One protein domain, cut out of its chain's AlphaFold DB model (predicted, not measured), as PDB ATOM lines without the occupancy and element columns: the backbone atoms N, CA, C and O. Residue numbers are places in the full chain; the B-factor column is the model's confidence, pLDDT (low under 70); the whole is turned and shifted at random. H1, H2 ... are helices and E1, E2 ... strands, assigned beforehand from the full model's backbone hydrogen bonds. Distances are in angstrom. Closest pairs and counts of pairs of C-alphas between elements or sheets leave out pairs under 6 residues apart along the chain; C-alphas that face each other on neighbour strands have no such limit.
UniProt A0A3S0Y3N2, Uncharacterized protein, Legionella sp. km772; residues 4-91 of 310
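AT A GLANCE: This is residues 4 to 91 of the 310 residues of an uncharacterized protein of Legionella sp. km772 (UniProt A0A3S0Y3N2). A strongly twisted antiparallel sheet of five strands folds back on itself, so that E1 and E2 partly face E5 and E4, with E3 as the hinge. H2 packs along E5 on the sheet, while H1 and the loop before it lie off the sheet, toward one end of the longest axis. The printed part has 88 residues, with named elements in the order E1, E2, E3, H1, H2, E4, E5; the sheet's order is E1, E2, E3, E5, E4. The class is mixed, helices and strands. The whole is compact, with a radius of gyration of the C-alphas of 13.9 A, and flat, spanning 47 by 33 by 18 A.

IN THESE COORDINATES: E1, residues 4 to 10, begins at C-alpha 4 at (-41.540, -7.915, 40.858) and is 17.5 A long. E2, residues 14 to 21, measures 22.0 A, and E3, residues 27 to 34, measures 21.3 A. H1, residues 46 to 54, begins at C-alpha 46 at (-34.418, 21.061, 60.744) and is 13.0 A long. H2, residues 57 to 67, measures 15.4 A. E4, residues 74 to 80, measures 18.4 A. E5, residues 83 to 90, measures 20.7 A, bends by 60 degrees at residue 86 and ends at C-alpha 90 at (-43.730, 7.314, 37.204).

HOW THE PARTS SIT: E1, E2 and E3 form a meander, each strand the antiparallel neighbour of the one before. In the hairpin E1 and E2, N 6 and O 18 are 2.9 A apart, within hydrogen-bond range; in the hairpin E2 and E3, N 17 and O 31 are 2.9 A apart. E3 and E5 are antiparallel at 116 degrees, with N 32 and O 88 at 2.9 A. In the hairpin E4 and E5, N 85 and O 78 are 2.8 A apart. The edge strands E1 and E4 come closest at the C-alphas of Phe 5 and Ile 80, 7.2 A. E3, H1 with H2, and E4 form a split strand-helix-strand unit, two strands of one sheet that are not neighbours, with helices between them along the chain and E5 between them in the sheet; its crossover is right-handed. H2 is on the sheet, over E5, at a height over the sheet of 9.3 A, and runs along the strands, at 5 degrees to E5 on the local plane; their closest C-alphas, Val 57 and Gly 87, are 5.6 A apart. H1 is not on the sheet. H1 and H2 are close but not clearly touching, the C-alphas of Leu 54 and Ser 60 being 7.6 A apart. Every O i to N i+4 pair is within hydrogen-bond range in H2, and 4 of 5 in H1.

THE WHOLE: The two C-alphas farthest apart, Thr 24 and Ala 43, are 46.9 A from each other. The printed part has no cut. The link from E3 to H1, 11 residues, is long. The mean pLDDT of the printed part is 88.5; residues 37 to 50, of which 46 to 50 belong to H1, are under 70.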
ATOM      1  N   GLU A   4     -42.981  -7.818  40.684       96.88
ATOM      2  CA  GLU A   4     -41.540  -7.915  40.858       96.88
ATOM      3  C   GLU A   4     -40.964  -6.494  40.927       96.88
ATOM      4  O   GLU A   4     -41.337  -5.620  40.139       96.88
ATOM      5  N   PHE A   5     -40.054  -6.267  41.873       97.88
ATOM      6  CA  PHE A   5     -39.362  -4.997  42.052       97.88
ATOM      7  C   PHE A   5     -37.876  -5.195  41.759       97.88
ATOM      8  O   PHE A   5     -37.194  -5.911  42.490       97.88
ATOM      9  N   LYS A   6     -37.360  -4.544  40.711       97.62
ATOM     10  CA  LYS A   6     -35.926  -4.553  40.381       97.62
ATOM     11  C   LYS A   6     -35.286  -3.246  40.818       97.62
ATOM     12  O   LYS A   6     -35.709  -2.186  40.367       97.62
ATOM     13  N   PHE A   7     -34.293  -3.318  41.696       96.88
ATOM     14  CA  PHE A   7     -33.578  -2.139  42.179       96.88
ATOM     15  C   PHE A   7     -32.917  -1.395  41.013       96.88
ATOM     16  O   PHE A   7     -32.233  -2.012  40.196       96.88
ATOM     17  N   LEU A   8     -33.146  -0.084  40.923       95.12
ATOM     18  CA  LEU A   8     -32.516   0.779  39.920       95.12
ATOM     19  C   LEU A   8     -31.422   1.658  40.519       95.12
ATOM     20  O   LEU A   8     -30.455   1.977  39.832       95.12
ATOM     21  N   GLY A   9     -31.583   2.063  41.776       93.00
ATOM     22  CA  GLY A   9     -30.642   2.942  42.448       93.00
ATOM     23  C   GLY A   9     -31.227   3.566  43.705       93.00
ATOM     24  O   GLY A   9     -32.423   3.459  43.995       93.00
ATOM     25  N   GLN A  10     -30.352   4.238  44.438       92.31
ATOM     26  CA  GLN A  10     -30.670   4.989  45.638       92.31
ATOM     27  C   GLN A  10     -30.004   6.360  45.523       92.31
ATOM     28  O   GLN A  10     -28.798   6.437  45.298       92.31
ATOM     29  N   GLY A  11     -30.803   7.420  45.631       86.12
ATOM     30  CA  GLY A  11     -30.314   8.790  45.771       86.12
ATOM     31  C   GLY A  11     -30.104   9.153  47.241       86.12
ATOM     32  O   GLY A  11     -30.206   8.303  48.124       86.12
ATOM     33  N   SER A  12     -29.866  10.434  47.520       82.06
ATOM     34  CA  SER A  12     -29.686  10.921  48.896       82.06
ATOM     35  C   SER A  12     -30.937  10.749  49.762       82.06
ATOM     36  O   SER A  12     -30.826  10.513  50.962       82.06
ATOM     37  N   TYR A  13     -32.126  10.835  49.157       84.12
ATOM     38  CA  TYR A  13     -33.391  10.898  49.899       84.12
ATOM     39  C   TYR A  13     -34.424   9.858  49.468       84.12
ATOM     40  O   TYR A  13     -35.385   9.614  50.196       84.12
ATOM     41  N   ASN A  14     -34.239   9.212  48.316       90.38
ATOM     42  CA  ASN A  14     -35.209   8.277  47.762       90.38
ATOM     43  C   ASN A  14     -34.551   7.014  47.189       90.38
ATOM     44  O   ASN A  14     -33.387   7.007  46.789       90.38
ATOM     45  N   VAL A  15     -35.323   5.929  47.164       93.75
ATOM     46  CA  VAL A  15     -34.961   4.667  46.512       93.75
ATOM     47  C   VAL A  15     -35.858   4.456  45.304       93.75
ATOM     48  O   VAL A  15     -37.059   4.722  45.375       93.75
ATOM     49  N   ALA A  16     -35.292   3.946  44.209       96.31
ATOM     50  CA  ALA A  16     -36.004   3.688  42.966       96.31
ATOM     51  C   ALA A  16     -35.983   2.199  42.588       96.31
ATOM     52  O   ALA A  16     -34.930   1.557  42.540       96.31
ATOM     53  N   TYR A  17     -37.156   1.667  42.240       98.06
ATOM     54  CA  TYR A  17     -37.335   0.313  41.718       98.06
ATOM     55  C   TYR A  17     -38.109   0.336  40.403       98.06
ATOM     56  O   TYR A  17     -39.112   1.030  40.277       98.06
ATOM     57  N   LEU A  18     -37.705  -0.482  39.438       98.06
ATOM     58  CA  LEU A  18     -38.544  -0.832  38.299       98.06
ATOM     59  C   LEU A  18     -39.615  -1.815  38.774       98.06
ATOM     60  O   LEU A  18     -39.291  -2.864  39.332       98.06
ATOM     61  N   VAL A  19     -40.879  -1.487  38.522       98.12
ATOM     62  CA  VAL A  19     -42.021  -2.346  38.842       98.12
ATOM     63  C   VAL A  19     -42.412  -3.142  37.608       98.12
ATOM     64  O   VAL A  19     -42.705  -2.566  36.555       98.12
ATOM     65  N   ILE A  20     -42.446  -4.463  37.746       97.88
ATOM     66  CA  ILE A  20     -42.834  -5.395  36.691       97.88
ATOM     67  C   ILE A  20     -44.037  -6.201  37.178       97.88
ATOM     68  O   ILE A  20     -44.039  -6.759  38.273       97.88
ATOM     69  N   GLU A  21     -45.089  -6.247  36.371       96.50
ATOM     70  CA  GLU A  21     -46.245  -7.103  36.615       96.50
ATOM     71  C   GLU A  21     -45.867  -8.562  36.332       96.50
ATOM     72  O   GLU A  21     -45.577  -8.908  35.190       96.50
ATOM     73  N   GLN A  22     -45.863  -9.422  37.357       95.69
ATOM     74  CA  GLN A  22     -45.331 -10.790  37.225       95.69
ATOM     75  C   GLN A  22     -46.100 -11.633  36.205       95.69
ATOM     76  O   GLN A  22     -45.501 -12.419  35.482       95.69
ATOM     77  N   THR A  23     -47.419 -11.454  36.128       95.31
ATOM     78  CA  THR A  23     -48.275 -12.246  35.237       95.31
ATOM     79  C   THR A  23     -48.011 -11.953  33.760       95.31
ATOM     80  O   THR A  23     -48.093 -12.852  32.934       95.31
ATOM     81  N   THR A  24     -47.720 -10.697  33.417       96.06
ATOM     82  CA  THR A  24     -47.612 -10.239  32.021       96.06
ATOM     83  C   THR A  24     -46.174  -9.937  31.604       96.06
ATOM     84  O   THR A  24     -45.912  -9.715  30.425       96.06
ATOM     85  N   GLY A  25     -45.243  -9.849  32.558       94.94
ATOM     86  CA  GLY A  25     -43.891  -9.332  32.336       94.94
ATOM     87  C   GLY A  25     -43.852  -7.837  31.989       94.94
ATOM     88  O   GLY A  25     -42.790  -7.302  31.658       94.94
ATOM     89  N   ARG A  26     -44.990  -7.133  32.043       95.38
ATOM     90  CA  ARG A  26     -45.083  -5.731  31.636       95.38
ATOM     91  C   ARG A  26     -44.405  -4.825  32.659       95.38
ATOM     92  O   ARG A  26     -44.709  -4.869  33.850       95.38
ATOM     93  N   ARG A  27     -43.535  -3.933  32.178       96.69
ATOM     94  CA  ARG A  27     -42.960  -2.841  32.979       96.69
ATOM     95  C   ARG A  27     -44.046  -1.806  33.256       96.69
ATOM     96  O   ARG A  27     -44.544  -1.178  32.327       96.69
ATOM     97  N   LEU A  28     -44.415  -1.639  34.521       96.00
ATOM     98  CA  LEU A  28     -45.429  -0.669  34.930       96.00
ATOM     99  C   LEU A  28     -44.856   0.739  35.099       96.00
ATOM    100  O   LEU A  28     -45.573   1.710  34.880       96.00
ATOM    101  N   GLY A  29     -43.589   0.853  35.498       97.75
ATOM    102  CA  GLY A  29     -42.948   2.141  35.742       97.75
ATOM    103  C   GLY A  29     -41.833   2.073  36.780       97.75
ATOM    104  O   GLY A  29     -41.421   0.988  37.191       97.75
ATOM    105  N   VAL A  30     -41.364   3.239  37.212       97.94
ATOM    106  CA  VAL A  30     -40.402   3.407  38.302       97.94
ATOM    107  C   VAL A  30     -41.146   3.799  39.568       97.94
ATOM    108  O   VAL A  30     -41.796   4.838  39.617       97.94
ATOM    109  N   PHE A  31     -41.052   2.962  40.593       97.94
ATOM    110  CA  PHE A  31     -41.543   3.246  41.929       97.94
ATOM    111  C   PHE A  31     -40.444   3.922  42.743       97.94
ATOM    112  O   PHE A  31     -39.404   3.311  42.996       97.94
ATOM    113  N   LYS A  32     -40.685   5.174  43.138       96.06
ATOM    114  CA  LYS A  32     -39.822   5.956  44.024       96.06
ATOM    115  C   LYS A  32     -40.497   6.146  45.380       96.06
ATOM    116  O   LYS A  32     -41.681   6.485  45.446       96.06
ATOM    117  N   PHE A  33     -39.747   5.958  46.457       93.75
ATOM    118  CA  PHE A  33     -40.206   6.230  47.821       93.75
ATOM    119  C   PHE A  33     -39.055   6.778  48.682       93.75
ATOM    120  O   PHE A  33     -37.894   6.467  48.395       93.75
ATOM    121  N   PRO A  34     -39.345   7.600  49.704       89.81
ATOM    122  CA  PRO A  34     -38.316   8.192  50.556       89.81
ATOM    123  C   PRO A  34     -37.595   7.133  51.410       89.81
ATOM    124  O   PRO A  34     -38.221   6.184  51.882       89.81
ATOM    125  N   ILE A  35     -36.281   7.296  51.612       84.38
ATOM    126  CA  ILE A  35     -35.436   6.396  52.427       84.38
ATOM    127  C   ILE A  35     -35.795   6.523  53.907       84.38
ATOM    128  O   ILE A  35     -35.975   5.523  54.604       84.38
ATOM    129  N   THR A  36     -35.892   7.761  54.377       71.25
ATOM    130  CA  THR A  36     -36.103   8.069  55.788       71.25
ATOM    131  C   THR A  36     -37.577   8.402  55.995       71.25
ATOM    132  O   THR A  36     -38.121   9.222  55.247       71.25
ATOM    133  N   PRO A  37     -38.262   7.802  56.987       63.12
ATOM    134  CA  PRO A  37     -39.538   8.350  57.419       63.12
ATOM    135  C   PRO A  37     -39.311   9.810  57.823       63.12
ATOM    136  O   PRO A  37     -38.323  10.110  58.494       63.12
ATOM    137  N   MET A  38     -40.197  10.713  57.389       62.28
ATOM    138  CA  MET A  38     -40.155  12.117  57.811       62.28
ATOM    139  C   MET A  38     -39.962  12.158  59.334       62.28
ATOM    140  O   MET A  38     -40.705  11.449  60.027       62.28
ATOM    141  N   PRO A  39     -38.982  12.922  59.857       60.88
ATOM    142  CA  PRO A  39     -38.788  13.035  61.294       60.88
ATOM    143  C   PRO A  39     -40.128  13.346  61.957       60.88
ATOM    144  O   PRO A  39     -40.824  14.279  61.549       60.88
ATOM    145  N   THR A  40     -40.524  12.550  62.951       61.41
ATOM    146  CA  THR A  40     -41.788  12.777  63.670       61.41
ATOM    147  C   THR A  40     -41.753  14.070  64.479       61.41
ATOM    148  O   THR A  40     -42.806  14.620  64.793       61.41
ATOM    149  N   ASP A  41     -40.550  14.565  64.782       59.38
ATOM    150  CA  ASP A  41     -40.318  15.856  65.411       59.38
ATOM    151  C   ASP A  41     -39.390  16.727  64.535       59.38
ATOM    152  O   ASP A  41     -38.189  16.448  64.439       59.38
ATOM    153  N   PRO A  42     -39.912  17.790  63.893       58.22
ATOM    154  CA  PRO A  42     -39.110  18.723  63.107       58.22
ATOM    155  C   PRO A  42     -38.093  19.526  63.938       58.22
ATOM    156  O   PRO A  42     -37.273  20.226  63.352       58.22
ATOM    157  N   ALA A  43     -38.135  19.457  65.275       59.34
ATOM    158  CA  ALA A  43     -37.170  20.122  66.150       59.34
ATOM    159  C   ALA A  43     -35.846  19.353  66.320       59.34
ATOM    160  O   ALA A  43     -34.887  19.932  66.824       59.34
ATOM    161  N   ILE A  44     -35.786  18.073  65.927       60.75
ATOM    162  CA  ILE A  44     -34.600  17.223  66.134       60.75
ATOM    163  C   ILE A  44     -33.542  17.456  65.047       60.75
ATOM    164  O   ILE A  44     -32.351  17.428  65.346       60.75
ATOM    165  N   ASP A  45     -33.960  17.725  63.807       67.81
ATOM    166  CA  ASP A  45     -33.056  18.056  62.701       67.81
ATOM    167  C   ASP A  45     -33.811  18.841  61.614       67.81
ATOM    168  O   ASP A  45     -34.503  18.277  60.758       67.81
ATOM    169  N   GLU A  46     -33.721  20.172  61.680       69.06
ATOM    170  CA  GLU A  46     -34.418  21.061  60.744       69.06
ATOM    171  C   GLU A  46     -33.945  20.858  59.297       69.06
ATOM    172  O   GLU A  46     -34.762  20.916  58.372       69.06
ATOM    173  N   GLN A  47     -32.650  20.601  59.089       68.06
ATOM    174  CA  GLN A  47     -32.091  20.441  57.750       68.06
ATOM    175  C   GLN A  47     -32.575  19.138  57.120       68.06
ATOM    176  O   GLN A  47     -33.071  19.150  55.993       68.06
ATOM    177  N   LEU A  48     -32.522  18.036  57.871       69.38
ATOM    178  CA  LEU A  48     -33.037  16.747  57.418       69.38
ATOM    179  C   LEU A  48     -34.536  16.817  57.095       69.38
ATOM    180  O   LEU A  48     -34.988  16.224  56.116       69.38
ATOM    181  N   TYR A  49     -35.312  17.560  57.888       69.69
ATOM    182  CA  TYR A  49     -36.730  17.778  57.613       69.69
ATOM    183  C   TYR A  49     -36.955  18.571  56.316       69.69
ATOM    184  O   TYR A  49     -37.812  18.203  55.510       69.69
ATOM    185  N   LEU A  50     -36.205  19.659  56.099       69.69
ATOM    186  CA  LEU A  50     -36.296  20.461  54.874       69.69
ATOM    187  C   LEU A  50     -35.933  19.635  53.641       69.69
ATOM    188  O   LEU A  50     -36.670  19.654  52.655       69.69
ATOM    189  N   ASP A  51     -34.857  18.868  53.725       70.12
ATOM    190  CA  ASP A  51     -34.407  18.003  52.647       70.12
ATOM    191  C   ASP A  51     -35.448  16.926  52.313       70.12
ATOM    192  O   ASP A  51     -35.863  16.784  51.162       70.12
ATOM    193  N   ALA A  52     -35.970  16.234  53.330       71.31
ATOM    194  CA  ALA A  52     -37.018  15.233  53.150       71.31
ATOM    195  C   ALA A  52     -38.328  15.839  52.609       71.31
ATOM    196  O   ALA A  52     -39.076  15.176  51.887       71.31
ATOM    197  N   SER A  53     -38.604  17.115  52.907       75.31
ATOM    198  CA  SER A  53     -39.810  17.797  52.431       75.31
ATOM    199  C   SER A  53     -39.828  18.034  50.914       75.31
ATOM    200  O   SER A  53     -40.915  18.136  50.328       75.31
ATOM    201  N   LEU A  54     -38.661  18.054  50.254       77.12
ATOM    202  CA  LEU A  54     -38.596  18.105  48.792       77.12
ATOM    203  C   LEU A  54     -39.170  16.851  48.136       77.12
ATOM    204  O   LEU A  54     -39.859  16.948  47.120       77.12
ATOM    205  N   ASP A  55     -38.923  15.689  48.726       82.06
ATOM    206  CA  ASP A  55     -39.234  14.393  48.125       82.06
ATOM    207  C   ASP A  55     -40.526  13.782  48.673       82.06
ATOM    208  O   ASP A  55     -40.787  12.583  48.536       82.06
ATOM    209  N   THR A  56     -41.400  14.615  49.250       87.06
ATOM    210  CA  THR A  56     -42.760  14.177  49.578       87.06
ATOM    211  C   THR A  56     -43.466  13.663  48.323       87.06
ATOM    212  O   THR A  56     -43.311  14.191  47.214       87.06
ATOM    213  N   VAL A  57     -44.258  12.606  48.497       91.25
ATOM    214  CA  VAL A  57     -44.957  11.912  47.407       91.25
ATOM    215  C   VAL A  57     -45.865  12.876  46.645       91.25
ATOM    216  O   VAL A  57     -45.860  12.911  45.415       91.25
ATOM    217  N   GLU A  58     -46.622  13.691  47.373       90.88
ATOM    218  CA  GLU A  58     -47.556  14.671  46.827       90.88
ATOM    219  C   GLU A  58     -46.840  15.739  45.996       90.88
ATOM    220  O   GLU A  58     -47.269  16.027  44.875       90.88
ATOM    221  N   ARG A  59     -45.740  16.300  46.516       89.31
ATOM    222  CA  ARG A  59     -44.939  17.299  45.796       89.31
ATOM    223  C   ARG A  59     -44.333  16.694  44.535       89.31
ATOM    224  O   ARG A  59     -44.470  17.282  43.466       89.31
ATOM    225  N   SER A  60     -43.726  15.517  44.652       93.12
ATOM    226  CA  SER A  60     -43.077  14.829  43.534       93.12
ATOM    227  C   SER A  60     -44.058  14.551  42.395       93.12
ATOM    228  O   SER A  60     -43.788  14.904  41.253       93.12
ATOM    229  N   ILE A  61     -45.244  14.008  42.697       95.62
ATOM    230  CA  ILE A  61     -46.280  13.758  41.682       95.62
ATOM    231  C   ILE A  61     -46.745  15.063  41.034       95.62
ATOM    232  O   ILE A  61     -46.864  15.127  39.810       95.62
ATOM    233  N   LYS A  62     -47.014  16.104  41.835       94.62
ATOM    234  CA  LYS A  62     -47.447  17.411  41.323       94.62
ATOM    235  C   LYS A  62     -46.421  17.968  40.338       94.62
ATOM    236  O   LYS A  62     -46.774  18.291  39.209       94.62
ATOM    237  N   ILE A  63     -45.160  18.044  40.756       94.31
ATOM    238  CA  ILE A  63     -44.075  18.605  39.947       94.31
ATOM    239  C   ILE A  63     -43.834  17.754  38.702       94.31
ATOM    240  O   ILE A  63     -43.723  18.304  37.609       94.31
ATOM    241  N   TRP A  64     -43.824  16.425  38.836       97.12
ATOM    242  CA  TRP A  64     -43.683  15.525  37.696       97.12
ATOM    243  C   TRP A  64     -44.769  15.780  36.657       97.12
ATOM    244  O   TRP A  64     -44.464  15.929  35.481       97.12
ATOM    245  N   ASN A  65     -46.028  15.866  37.082       97.31
ATOM    246  CA  ASN A  65     -47.155  16.050  36.170       97.31
ATOM    247  C   ASN A  65     -47.177  17.448  35.531       97.31
ATOM    248  O   ASN A  65     -47.694  17.598  34.429       97.31
ATOM    249  N   GLU A  66     -46.605  18.462  36.184       95.81
ATOM    250  CA  GLU A  66     -46.396  19.790  35.588       95.81
ATOM    251  C   GLU A  66     -45.276  19.775  34.529       95.81
ATOM    252  O   GLU A  66     -45.412  20.374  33.457       95.81
ATOM    253  N   ILE A  67     -44.166  19.090  34.813       96.62
ATOM    254  CA  ILE A  67     -42.986  19.034  33.938       96.62
ATOM    255  C   ILE A  67     -43.212  18.093  32.748       96.62
ATOM    256  O   ILE A  67     -42.937  18.483  31.613       96.62
ATOM    257  N   ASN A  68     -43.780  16.913  33.007       97.38
ATOM    258  CA  ASN A  68     -43.986  15.794  32.084       97.38
ATOM    259  C   ASN A  68     -45.489  15.445  31.934       97.38
ATOM    260  O   ASN A  68     -45.906  14.328  32.258       97.38
ATOM    261  N   PRO A  69     -46.341  16.367  31.442       96.31
ATOM    262  CA  PRO A  69     -47.800  16.200  31.459       96.31
ATOM    263  C   PRO A  69     -48.319  15.040  30.596       96.31
ATOM    264  O   PRO A  69     -49.396  14.511  30.861       96.31
ATOM    265  N   SER A  70     -47.567  14.619  29.576       96.00
ATOM    266  CA  SER A  70     -47.914  13.477  28.717       96.00
ATOM    267  C   SER A  70     -47.691  12.115  29.383       96.00
ATOM    268  O   SER A  70     -48.141  11.096  28.864       96.00
ATOM    269  N   MET A  71     -46.996  12.080  30.523       95.75
ATOM    270  CA  MET A  71     -46.520  10.861  31.178       95.75
ATOM    271  C   MET A  71     -46.815  10.912  32.681       95.75
ATOM    272  O   MET A  71     -45.882  10.894  33.481       95.75
ATOM    273  N   PRO A  72     -48.087  11.001  33.102       96.94
ATOM    274  CA  PRO A  72     -48.420  11.330  34.478       96.94
ATOM    275  C   PRO A  72     -47.948  10.265  35.478       96.94
ATOM    276  O   PRO A  72     -48.136   9.061  35.295       96.94
ATOM    277  N   ALA A  73     -47.378  10.743  36.576       98.00
ATOM    278  CA  ALA A  73     -47.103   9.994  37.783       98.00
ATOM    279  C   ALA A  73     -48.346   9.886  38.677       98.00
ATOM    280  O   ALA A  73     -49.273  10.703  38.617       98.00
ATOM    281  N   ARG A  74     -48.343   8.884  39.559       97.81
ATOM    282  CA  ARG A  74     -49.430   8.622  40.515       97.81
ATOM    283  C   ARG A  74     -48.919   8.050  41.830       97.81
ATOM    284  O   ARG A  74     -47.833   7.479  41.880       97.81
ATOM    285  N   LYS A  75     -49.733   8.140  42.885       97.62
ATOM    286  CA  LYS A  75     -49.461   7.465  44.163       97.62
ATOM    287  C   LYS A  75     -49.397   5.954  43.950       97.62
ATOM    288  O   LYS A  75     -50.168   5.402  43.161       97.62
ATOM    289  N   PHE A  76     -48.490   5.294  44.657       97.25
ATOM    290  CA  PHE A  76     -48.317   3.851  44.575       97.25
ATOM    291  C   PHE A  76     -47.811   3.292  45.904       97.25
ATOM    292  O   PHE A  76     -47.003   3.925  46.584       97.25
ATOM    293  N   SER A  77     -48.266   2.090  46.245       96.50
ATOM    294  CA  SER A  77     -47.773   1.341  47.399       96.50
ATOM    295  C   SER A  77     -47.238  -0.001  46.925       96.50
ATOM    296  O   SER A  77     -47.922  -0.733  46.207       96.50
ATOM    297  N   GLY A  78     -46.006  -0.315  47.314       93.69
ATOM    298  CA  GLY A  78     -45.313  -1.545  46.942       93.69
ATOM    299  C   GLY A  78     -44.920  -2.351  48.173       93.69
ATOM    300  O   GLY A  78     -44.597  -1.775  49.210       93.69
ATOM    301  N   ARG A  79     -44.932  -3.685  48.064       95.56
ATOM    302  CA  ARG A  79     -44.413  -4.574  49.111       95.56
ATOM    303  C   ARG A  79     -43.050  -5.108  48.686       95.56
ATOM    304  O   ARG A  79     -42.973  -5.890  47.745       95.56
ATOM    305  N   ILE A  80     -41.997  -4.690  49.380       94.19
ATOM    306  CA  ILE A  80     -40.603  -5.052  49.097       94.19
ATOM    307  C   ILE A  80     -40.044  -5.730  50.349       94.19
ATOM    308  O   ILE A  80     -40.153  -5.186  51.447       94.19
ATOM    309  N   ASN A  81     -39.505  -6.943  50.208       93.19
ATOM    310  CA  ASN A  81     -38.958  -7.742  51.317       93.19
ATOM    311  C   ASN A  81     -39.915  -7.848  52.523       93.19
ATOM    312  O   ASN A  81     -39.541  -7.644  53.675       93.19
ATOM    313  N   GLY A  82     -41.195  -8.108  52.246       92.38
ATOM    314  CA  GLY A  82     -42.229  -8.275  53.269       92.38
ATOM    315  C   GLY A  82     -42.767  -6.978  53.883       92.38
ATOM    316  O   GLY A  82     -43.831  -7.042  54.503       92.38
ATOM    317  N   ARG A  83     -42.126  -5.821  53.657       93.75
ATOM    318  CA  ARG A  83     -42.538  -4.500  54.164       93.75
ATOM    319  C   ARG A  83     -43.276  -3.687  53.101       93.75
ATOM    320  O   ARG A  83     -42.947  -3.763  51.920       93.75
ATOM    321  N   THR A  84     -44.273  -2.914  53.523       94.31
ATOM    322  CA  THR A  84     -45.035  -2.015  52.644       94.31
ATOM    323  C   THR A  84     -44.405  -0.629  52.641       94.31
ATOM    324  O   THR A  84     -44.174  -0.054  53.700       94.31
ATOM    325  N   TYR A  85     -44.186  -0.086  51.449       94.44
ATOM    326  CA  TYR A  85     -43.670   1.257  51.221       94.44
ATOM    327  C   TYR A  85     -44.708   2.078  50.467       94.44
ATOM    328  O   TYR A  85     -45.345   1.577  49.538       94.44
ATOM    329  N   ASN A  86     -44.853   3.344  50.853       94.94
ATOM    330  CA  ASN A  86     -45.712   4.310  50.177       94.94
ATOM    331  C   ASN A  86     -44.838   5.297  49.411       94.94
ATOM    332  O   ASN A  86     -43.880   5.839  49.955       94.94
ATOM    333  N   GLY A  87     -45.180   5.523  48.151       95.81
ATOM    334  CA  GLY A  87     -44.399   6.355  47.255       95.81
ATOM    335  C   GLY A  87     -45.203   6.761  46.030       95.81
ATOM    336  O   GLY A  87     -46.434   6.870  46.062       95.81
ATOM    337  N   TRP A  88     -44.501   6.952  44.924       97.44
ATOM    338  CA  TRP A  88     -45.099   7.296  43.645       97.44
ATOM    339  C   TRP A  88     -44.516   6.459  42.517       97.44
ATOM    340  O   TRP A  88     -43.365   6.035  42.558       97.44
ATOM    341  N   LEU A  89     -45.352   6.198  41.519       98.12
ATOM    342  CA  LEU A  89     -45.002   5.475  40.309       98.12
ATOM    343  C   LEU A  89     -45.003   6.460  39.142       98.12
ATOM    344  O   LEU A  89     -46.042   7.060  38.853       98.12
ATOM    345  N   SER A  90     -43.865   6.596  38.472       98.12
ATOM    346  CA  SER A  90     -43.730   7.314  37.204       98.12
ATOM    347  C   SER A  90     -43.484   6.346  36.046       98.12
ATOM    348  O   SER A  90     -43.083   5.202  36.274       98.12
ATOM    349  N   PRO A  91     -43.719   6.753  34.790       97.44
ATOM    350  CA  PRO A  91     -43.351   5.934  33.640       97.44
ATOM    351  C   PRO A  91     -41.853   5.609  33.607       97.44
ATOM    352  O   PRO A  91     -41.008   6.429  33.965       97.44
TER     353      PRO A  91